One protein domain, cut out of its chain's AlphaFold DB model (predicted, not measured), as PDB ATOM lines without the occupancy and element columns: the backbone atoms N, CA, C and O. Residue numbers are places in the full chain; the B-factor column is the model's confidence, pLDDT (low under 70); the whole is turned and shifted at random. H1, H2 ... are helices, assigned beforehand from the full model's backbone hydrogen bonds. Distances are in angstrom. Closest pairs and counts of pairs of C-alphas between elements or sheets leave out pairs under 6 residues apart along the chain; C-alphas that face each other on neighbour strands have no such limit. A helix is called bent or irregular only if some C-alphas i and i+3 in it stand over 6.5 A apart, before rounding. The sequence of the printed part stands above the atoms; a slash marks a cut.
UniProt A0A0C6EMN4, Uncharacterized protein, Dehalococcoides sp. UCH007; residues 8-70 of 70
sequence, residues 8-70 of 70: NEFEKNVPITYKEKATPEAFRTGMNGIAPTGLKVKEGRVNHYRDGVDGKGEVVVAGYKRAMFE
ATOM      1  N   ASN A   8     228.628 184.521 239.729       95.31
ATOM      2  CA  ASN A   8     229.288 183.322 239.202       95.31
ATOM      3  C   ASN A   8     230.426 183.680 238.232       95.31
ATOM      4  O   ASN A   8     231.477 183.042 238.225       95.31
ATOM      5  N   GLU A   9     230.228 184.718 237.418       95.62
ATOM      6  CA  GLU A   9     231.264 185.213 236.514       95.62
ATOM      7  C   GLU A   9     232.415 185.890 237.271       95.62
ATOM      8  O   GLU A   9     233.579 185.681 236.927       95.62
ATOM      9  N   PHE A  10     232.110 186.667 238.313       95.25
ATOM     10  CA  PHE A  10     233.113 187.263 239.195       95.25
ATOM     11  C   PHE A  10     233.966 186.184 239.882       95.25
ATOM     12  O   PHE A  10     235.189 186.197 239.750       95.25
ATOM     13  N   GLU A  11     233.334 185.221 240.555       96.25
ATOM     14  CA  GLU A  11     233.993 184.146 241.311       96.25
ATOM     15  C   GLU A  11     234.910 183.302 240.417       96.25
ATOM     16  O   GLU A  11     236.034 182.987 240.805       96.25
ATOM     17  N   LYS A  12     234.484 183.018 239.181       96.25
ATOM     18  CA  LYS A  12     235.293 182.279 238.207       96.25
ATOM     19  C   LYS A  12     236.479 183.085 237.669       96.25
ATOM     20  O   LYS A  12     237.575 182.548 237.529       96.25
ATOM     21  N   ASN A  13     236.270 184.351 237.308       96.88
ATOM     22  CA  ASN A  13     237.255 185.108 236.529       96.88
ATOM     23  C   ASN A  13     238.222 185.938 237.381       96.88
ATOM     24  O   ASN A  13     239.316 186.267 236.921       96.88
ATOM     25  N   VAL A  14     237.856 186.320 238.606       95.81
ATOM     26  CA  VAL A  14     238.733 187.135 239.459       95.81
ATOM     27  C   VAL A  14     240.051 186.428 239.781       95.81
ATOM     28  O   VAL A  14     241.081 187.055 239.533       95.81
ATOM     29  N   PRO A  15     240.086 185.159 240.231       96.44
ATOM     30  CA  PRO A  15     241.354 184.503 240.551       96.44
ATOM     31  C   PRO A  15     242.283 184.390 239.337       96.44
ATOM     32  O   PRO A  15     243.472 184.694 239.432       96.44
ATOM     33  N   ILE A  16     241.714 184.066 238.171       95.75
ATOM     34  CA  ILE A  16     242.435 183.985 236.894       95.75
ATOM     35  C   ILE A  16     243.041 185.347 236.547       95.75
ATOM     36  O   ILE A  16     244.257 185.476 236.412       95.75
ATOM     37  N   THR A  17     242.209 186.391 236.486       95.12
ATOM     38  CA  THR A  17     242.675 187.737 236.120       95.12
ATOM     39  C   THR A  17     243.638 188.333 237.144       95.12
ATOM     40  O   THR A  17     244.481 189.152 236.778       95.12
ATOM     41  N   TYR A  18     243.532 187.946 238.418       95.50
ATOM     42  CA  TYR A  18     244.494 188.325 239.445       95.50
ATOM     43  C   TYR A  18     245.852 187.687 239.153       95.50
ATOM     44  O   TYR A  18     246.842 188.407 239.047       95.50
ATOM     45  N   LYS A  19     245.897 186.368 238.933       94.38
ATOM     46  CA  LYS A  19     247.126 185.623 238.620       94.38
ATOM     47  C   LYS A  19     247.821 186.123 237.351       94.38
ATOM     48  O   LYS A  19     249.040 186.239 237.324       94.38
ATOM     49  N   GLU A  20     247.056 186.452 236.314       95.25
ATOM     50  CA  GLU A  20     247.591 186.966 235.045       95.25
ATOM     51  C   GLU A  20     248.243 188.349 235.172       95.25
ATOM     52  O   GLU A  20     249.117 188.696 234.380       95.25
ATOM     53  N   LYS A  21     247.806 189.162 236.142       95.50
ATOM     54  CA  LYS A  21     248.235 190.563 236.279       95.50
ATOM     55  C   LYS A  21     249.198 190.798 237.432       95.50
ATOM     56  O   LYS A  21     250.065 191.663 237.329       95.50
ATOM     57  N   ALA A  22     249.051 190.059 238.524       96.94
ATOM     58  CA  ALA A  22     249.913 190.138 239.693       96.94
ATOM     59  C   ALA A  22     251.185 189.307 239.465       96.94
ATOM     60  O   ALA A  22     251.445 188.337 240.169       96.94
ATOM     61  N   THR A  23     251.968 189.668 238.444       97.19
ATOM     62  CA  THR A  23     253.185 188.933 238.075       97.19
ATOM     63  C   THR A  23     254.449 189.615 238.601       97.19
ATOM     64  O   THR A  23     254.495 190.848 238.726       97.19
ATOM     65  N   PRO A  24     255.516 188.845 238.884       97.75
ATOM     66  CA  PRO A  24     256.810 189.402 239.274       97.75
ATOM     67  C   PRO A  24     257.376 190.380 238.234       97.75
ATOM     68  O   PRO A  24     258.011 191.372 238.589       97.75
ATOM     69  N   GLU A  25     257.112 190.145 236.951       97.69
ATOM     70  CA  GLU A  25     257.539 190.977 235.825       97.69
ATOM     71  C   GLU A  25     256.784 192.308 235.779       97.69
ATOM     72  O   GLU A  25     257.402 193.358 235.567       97.69
ATOM     73  N   ALA A  26     255.468 192.290 236.023       97.69
ATOM     74  CA  ALA A  26     254.668 193.506 236.128       97.69
ATOM     75  C   ALA A  26     255.144 194.363 237.310       97.69
ATOM     76  O   ALA A  26     255.384 195.563 237.152       97.69
ATOM     77  N   PHE A  27     255.386 193.733 238.465       98.06
ATOM     78  CA  PHE A  27     255.962 194.398 239.633       98.06
ATOM     79  C   PHE A  27     257.349 194.979 239.335       98.06
ATOM     80  O   PHE A  27     257.606 196.151 239.609       98.06
ATOM     81  N   ARG A  28     258.240 194.192 238.721       98.38
ATOM     82  CA  ARG A  28     259.590 194.631 238.346       98.38
ATOM     83  C   ARG A  28     259.548 195.843 237.423       98.38
ATOM     84  O   ARG A  28     260.280 196.803 237.649       98.38
ATOM     85  N   THR A  29     258.696 195.801 236.403       98.00
ATOM     86  CA  THR A  29     258.545 196.883 235.423       98.00
ATOM     87  C   THR A  29     258.053 198.158 236.097       98.00
ATOM     88  O   THR A  29     258.691 199.200 235.958       98.00
ATOM     89  N   GLY A  30     256.987 198.067 236.899       97.50
ATOM     90  CA  GLY A  30     256.449 199.212 237.634       97.50
ATOM     91  C   GLY A  30     257.464 199.816 238.606       97.50
ATOM     92  O   GLY A  30     257.696 201.023 238.593       97.50
ATOM     93  N   MET A  31     258.146 198.976 239.391       98.12
ATOM     94  CA  MET A  31     259.148 199.433 240.356       98.12
ATOM     95  C   MET A  31     260.371 200.067 239.694       98.12
ATOM     96  O   MET A  31     260.909 201.042 240.210       98.12
ATOM     97  N   ASN A  32     260.815 199.534 238.555       97.81
ATOM     98  CA  ASN A  32     261.921 200.117 237.802       97.81
ATOM     99  C   ASN A  32     261.545 201.442 237.130       97.81
ATOM    100  O   ASN A  32     262.432 202.266 236.934       97.81
ATOM    101  N   GLY A  33     260.269 201.653 236.797       97.81
ATOM    102  CA  GLY A  33     259.776 202.920 236.250       97.81
ATOM    103  C   GLY A  33     259.825 204.083 237.248       97.81
ATOM    104  O   GLY A  33     259.895 205.232 236.830       97.81
ATOM    105  N   ILE A  34     259.831 203.787 238.553       97.25
ATOM    106  CA  ILE A  34     259.906 204.784 239.637       97.25
ATOM    107  C   ILE A  34     261.232 204.744 240.409       97.25
ATOM    108  O   ILE A  34     261.404 205.468 241.390       97.25
ATOM    109  N   ALA A  35     262.160 203.868 240.021       97.31
ATOM    110  CA  ALA A  35     263.464 203.785 240.661       97.31
ATOM    111  C   ALA A  35     264.306 205.027 240.308       97.31
ATOM    112  O   ALA A  35     264.239 205.501 239.170       97.31
ATOM    113  N   PRO A  36     265.134 205.544 241.237       97.12
ATOM    114  CA  PRO A  36     266.077 206.611 240.919       97.12
ATOM    115  C   PRO A  36     267.005 206.227 239.759       97.12
ATOM    116  O   PRO A  36     267.310 205.047 239.560       97.12
ATOM    117  N   THR A  37     267.494 207.222 239.017       95.38
ATOM    118  CA  THR A  37     268.389 207.002 237.873       95.38
ATOM    119  C   THR A  37     269.600 206.152 238.265       95.38
ATOM    120  O   THR A  37     270.251 206.400 239.276       95.38
ATOM    121  N   GLY A  38     269.898 205.133 237.453       96.00
ATOM    122  CA  GLY A  38     270.999 204.194 237.688       96.00
ATOM    123  C   GLY A  38     270.691 203.080 238.695       96.00
ATOM    124  O   GLY A  38     271.497 202.165 238.841       96.00
ATOM    125  N   LEU A  39     269.526 203.103 239.350       97.69
ATOM    126  CA  LEU A  39     269.087 202.048 240.261       97.69
ATOM    127  C   LEU A  39     268.006 201.163 239.627       97.69
ATOM    128  O   LEU A  39     267.293 201.550 238.700       97.69
ATOM    129  N   LYS A  40     267.891 199.940 240.152       97.50
ATOM    130  CA  LYS A  40     266.858 198.957 239.801       97.50
ATOM    131  C   LYS A  40     266.286 198.330 241.065       97.50
ATOM    132  O   LYS A  40     266.925 198.323 242.120       97.50
ATOM    133  N   VAL A  41     265.074 197.794 240.958       97.81
ATOM    134  CA  VAL A  41     264.473 197.009 242.035       97.81
ATOM    135  C   VAL A  41     265.352 195.797 242.350       97.81
ATOM    136  O   VAL A  41     265.891 195.149 241.456       97.81
ATOM    137  N   LYS A  42     265.507 195.489 243.640       98.00
ATOM    138  CA  LYS A  42     266.259 194.310 244.086       98.00
ATOM    139  C   LYS A  42     265.475 193.036 243.775       98.00
ATOM    140  O   LYS A  42     264.292 192.965 244.107       98.00
ATOM    141  N   GLU A  43     266.157 192.000 243.287       97.62
ATOM    142  CA  GLU A  43     265.553 190.683 243.011       97.62
ATOM    143  C   GLU A  43     264.830 190.089 244.223       97.62
ATOM    144  O   GLU A  43     263.740 189.543 244.088       97.62
ATOM    145  N   GLY A  44     265.367 190.279 245.433       98.38
ATOM    146  CA  GLY A  44     264.701 189.834 246.660       98.38
ATOM    147  C   GLY A  44     263.292 190.417 246.840       98.38
ATOM    148  O   GLY A  44     262.402 189.718 247.311       98.38
ATOM    149  N   ARG A  45     263.048 191.665 246.405       97.88
ATOM    150  CA  ARG A  45     261.702 192.270 246.443       97.88
ATOM    151  C   ARG A  45     260.773 191.666 245.394       97.88
ATOM    152  O   ARG A  45     259.590 191.514 245.666       97.88
ATOM    153  N   VAL A  46     261.304 191.325 244.221       98.38
ATOM    154  CA  VAL A  46     260.547 190.680 243.139       98.38
ATOM    155  C   VAL A  46     260.127 189.264 243.548       98.38
ATOM    156  O   VAL A  46     258.968 188.897 243.382       98.38
ATOM    157  N   ASN A  47     261.034 188.501 244.165       98.00
ATOM    158  CA  ASN A  47     260.736 187.173 244.706       98.00
ATOM    159  C   ASN A  47     259.706 187.235 245.838       98.00
ATOM    160  O   ASN A  47     258.721 186.510 245.805       98.00
ATOM    161  N   HIS A  48     259.871 188.157 246.790       98.00
ATOM    162  CA  HIS A  48     258.895 188.324 247.867       98.00
ATOM    163  C   HIS A  48     257.510 188.730 247.341       98.00
ATOM    164  O   HIS A  48     256.495 188.292 247.873       98.00
ATOM    165  N   TYR A  49     257.453 189.540 246.278       98.00
ATOM    166  CA  TYR A  49     256.190 189.850 245.613       98.00
ATOM    167  C   TYR A  49     255.547 188.594 245.019       98.00
ATOM    168  O   TYR A  49     254.383 188.351 245.314       98.00
ATOM    169  N   ARG A  50     256.297 187.785 244.251       96.69
ATOM    170  CA  ARG A  50     255.819 186.509 243.680       96.69
ATOM    171  C   ARG A  50     255.144 185.642 244.740       96.69
ATOM    172  O   ARG A  50     254.023 185.189 244.542       96.69
ATOM    173  N   ASP A  51     255.835 185.439 245.853       96.69
ATOM    174  CA  ASP A  51     255.375 184.536 246.904       96.69
ATOM    175  C   ASP A  51     254.193 185.158 247.678       96.69
ATOM    176  O   ASP A  51     253.283 184.460 248.110       96.69
ATOM    177  N   GLY A  52     254.160 186.489 247.809       96.06
ATOM    178  CA  GLY A  52     253.094 187.214 248.504       96.06
ATOM    179  C   GLY A  52     251.772 187.331 247.735       96.06
ATOM    180  O   GLY A  52     250.738 187.582 248.361       96.06
ATOM    181  N   VAL A  53     251.791 187.179 246.407       95.81
ATOM    182  CA  VAL A  53     250.592 187.252 245.549       95.81
ATOM    183  C   VAL A  53     250.013 185.890 245.177       95.81
ATOM    184  O   VAL A  53     248.887 185.834 244.677       95.81
ATOM    185  N   ASP A  54     250.733 184.802 245.450       93.69
ATOM    186  CA  ASP A  54     250.235 183.451 245.209       93.69
ATOM    187  C   ASP A  54     248.979 183.159 246.051       93.69
ATOM    188  O   ASP A  54     248.879 183.541 247.220       93.69
ATOM    189  N   GLY A  55     247.966 182.559 245.423       94.12
ATOM    190  CA  GLY A  55     246.664 182.271 246.044       94.12
ATOM    191  C   GLY A  55     245.838 183.491 246.497       94.12
ATOM    192  O   GLY A  55     244.804 183.342 247.153       94.12
ATOM    193  N   LYS A  56     246.267 184.732 246.209       96.00
ATOM    194  CA  LYS A  56     245.536 185.936 246.649       96.00
ATOM    195  C   LYS A  56     244.256 186.185 245.865       96.00
ATOM    196  O   LYS A  56     243.359 186.839 246.395       96.00
ATOM    197  N   GLY A  57     244.142 185.668 244.645       95.69
ATOM    198  CA  GLY A  57     242.930 185.804 243.837       95.69
ATOM    199  C   GLY A  57     241.711 185.169 244.514       95.69
ATOM    200  O   GLY A  57     240.637 185.762 244.574       95.69
ATOM    201  N   GLU A  58     241.912 184.000 245.106       96.44
ATOM    202  CA  GLU A  58     240.930 183.229 245.860       96.44
ATOM    203  C   GLU A  58     240.558 183.948 247.160       96.44
ATOM    204  O   GLU A  58     239.380 184.064 247.501       96.44
ATOM    205  N   VAL A  59     241.555 184.512 247.855       97.06
ATOM    206  CA  VAL A  59     241.340 185.324 249.065       97.06
ATOM    207  C   VAL A  59     240.494 186.560 248.757       97.06
ATOM    208  O   VAL A  59     239.617 186.906 249.548       97.06
ATOM    209  N   VAL A  60     240.719 187.210 247.610       95.75
ATOM    210  CA  VAL A  60     239.902 188.348 247.166       95.75
ATOM    211  C   VAL A  60     238.446 187.919 247.016       95.75
ATOM    212  O   VAL A  60     237.572 188.548 247.614       95.75
ATOM    213  N   VAL A  61     238.170 186.839 246.280       96.81
ATOM    214  CA  VAL A  61     236.796 186.347 246.094       96.81
ATOM    215  C   VAL A  61     236.139 186.006 247.432       96.81
ATOM    216  O   VAL A  61     235.017 186.444 247.688       96.81
ATOM    217  N   ALA A  62     236.847 185.292 248.310       96.81
ATOM    218  CA  ALA A  62     236.339 184.933 249.631       96.81
ATOM    219  C   ALA A  62     236.008 186.171 250.478       96.81
ATOM    220  O   ALA A  62     234.949 186.220 251.099       96.81
ATOM    221  N   GLY A  63     236.870 187.192 250.472       96.94
ATOM    222  CA  GLY A  63     236.630 188.445 251.191       96.94
ATOM    223  C   GLY A  63     235.366 189.163 250.716       96.94
ATOM    224  O   GLY A  63     234.551 189.578 251.537       96.94
ATOM    225  N   TYR A  64     235.164 189.244 249.397       95.94
ATOM    226  CA  TYR A  64     233.946 189.821 248.822       95.94
ATOM    227  C   TYR A  64     232.695 189.010 249.159       95.94
ATOM    228  O   TYR A  64     231.654 189.598 249.434       95.94
ATOM    229  N   LYS A  65     232.793 187.676 249.159       96.44
ATOM    230  CA  LYS A  65     231.667 186.801 249.497       96.44
ATOM    231  C   LYS A  65     231.188 187.051 250.922       96.44
ATOM    232  O   LYS A  65     230.002 187.282 251.120       96.44
ATOM    233  N   ARG A  66     232.120 187.075 251.881       96.62
ATOM    234  CA  ARG A  66     231.814 187.374 253.286       96.62
ATOM    235  C   ARG A  66     231.172 188.747 253.422       96.62
ATOM    236  O   ARG A  66     230.075 188.856 253.929       96.62
ATOM    237  N   ALA A  67     231.803 189.782 252.871       95.88
ATOM    238  CA  ALA A  67     231.319 191.155 253.007       95.88
ATOM    239  C   ALA A  67     229.919 191.408 252.413       95.88
ATOM    240  O   ALA A  67     229.280 192.389 252.783       95.88
ATOM    241  N   MET A  68     229.470 190.586 251.458       93.06
ATOM    242  CA  MET A  68     228.175 190.767 250.795       93.06
ATOM    243  C   MET A  68     227.076 189.826 251.289       93.06
ATOM    244  O   MET A  68     225.903 190.163 251.127       93.06
ATOM    245  N   PHE A  69     227.420 188.656 251.835       94.44
ATOM    246  CA  PHE A  69     226.453 187.587 252.106       94.44
ATOM    247  C   PHE A  69     226.546 186.974 253.512       94.44
ATOM    248  O   PHE A  69     225.742 186.092 253.818       94.44
ATOM    249  N   GLU A  70     227.494 187.411 254.345       91.00
ATOM    250  CA  GLU A  70     227.654 187.017 255.755       91.00
ATOM    251  C   GLU A  70     227.565 188.249 256.667       91.00
ATOM    252  O   GLU A  70     226.849 188.158 257.689       91.00
TER     253      GLU A  70
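What this domain is: This is residues 8 to 70 of the 70 residues of an uncharacterized protein of Dehalococcoides sp. UCH007 (UniProt A0A0C6EMN4). The chain runs out along H1 and H2, turns in a loop at the far end and folds back along H3 and H4, making a long, loose rod of four helices in two rows. H1 and H4 lie side by side and run in opposite directions, H1 away from the end where both printed ends lie and H4 toward it, while at the other end H2 slants away from H3 and residues 34 to 39 of the loop stick out. The printed part has 63 residues with four named helices in the order H1, H2, H3, H4 and no named strand, and its class is all helix. It is loose, with a radius of gyration of the C-alphas of 15.0 A, and the C-alphas span 49 by 18 by 16 A.

How they stand to each other: H1, residues 8 to 21, and H4, residues 56 to 69, are the longest helices, with 14 residues each. They touch, and the closest C-alphas are those of Pro 15 and Gly 57, 3.9 A apart. H4 touches H1 with residues 56 to 61 alone. The two run opposite ways at a shallow tilt of 31 degrees. H3, residues 43 to 53, is close to H1 but not clearly touching it; the closest C-alphas, those of Lys 19 and Val 53, are 7.9 A apart. H2, residues 24 to 33, touches H3, and the closest C-alphas, those of Pro 24 and Arg 50, are 5.4 A apart. H2 and H3 run opposite ways at a steep tilt of 52 degrees. H2 and H4 are apart. H1 and H2 meet only through their link, as do H3 and H4. Every O i to N i+4 pair is within hydrogen-bond range in H2, H3 and H4, and 8 of 10 are in H1.

Where its parts are: H1 begins at C-alpha 8, at (229.288, 183.322, 239.202), and measures 20.5 A from first to last C-alpha. It is irregular, but only just: C-alphas 12 and 15 are 6.9 A apart. H4 measures 19.9 A and ends at C-alpha 69, at (226.453, 187.587, 252.106). H3 measures 15.6 A and begins at C-alpha 43, at (265.553, 190.683, 243.011). H2 measures 14.2 A.

The domain as a whole: The two C-alphas farthest apart, those of Gly 38 and Glu 70, are 50.0 A from each other, while those of Asn 8 and Glu 70, the first and last printed, are 17.0 A apart. Residues 34 to 39 stand free. The links from H1 to H2 and from H3 to H4 are tight, and the link from H2 to H3, of 9 residues, is short. The printed part has no cut and ends at Glu 70, the chain's last residue. The mean pLDDT of the printed part is 96.5, and no printed residue is under 70.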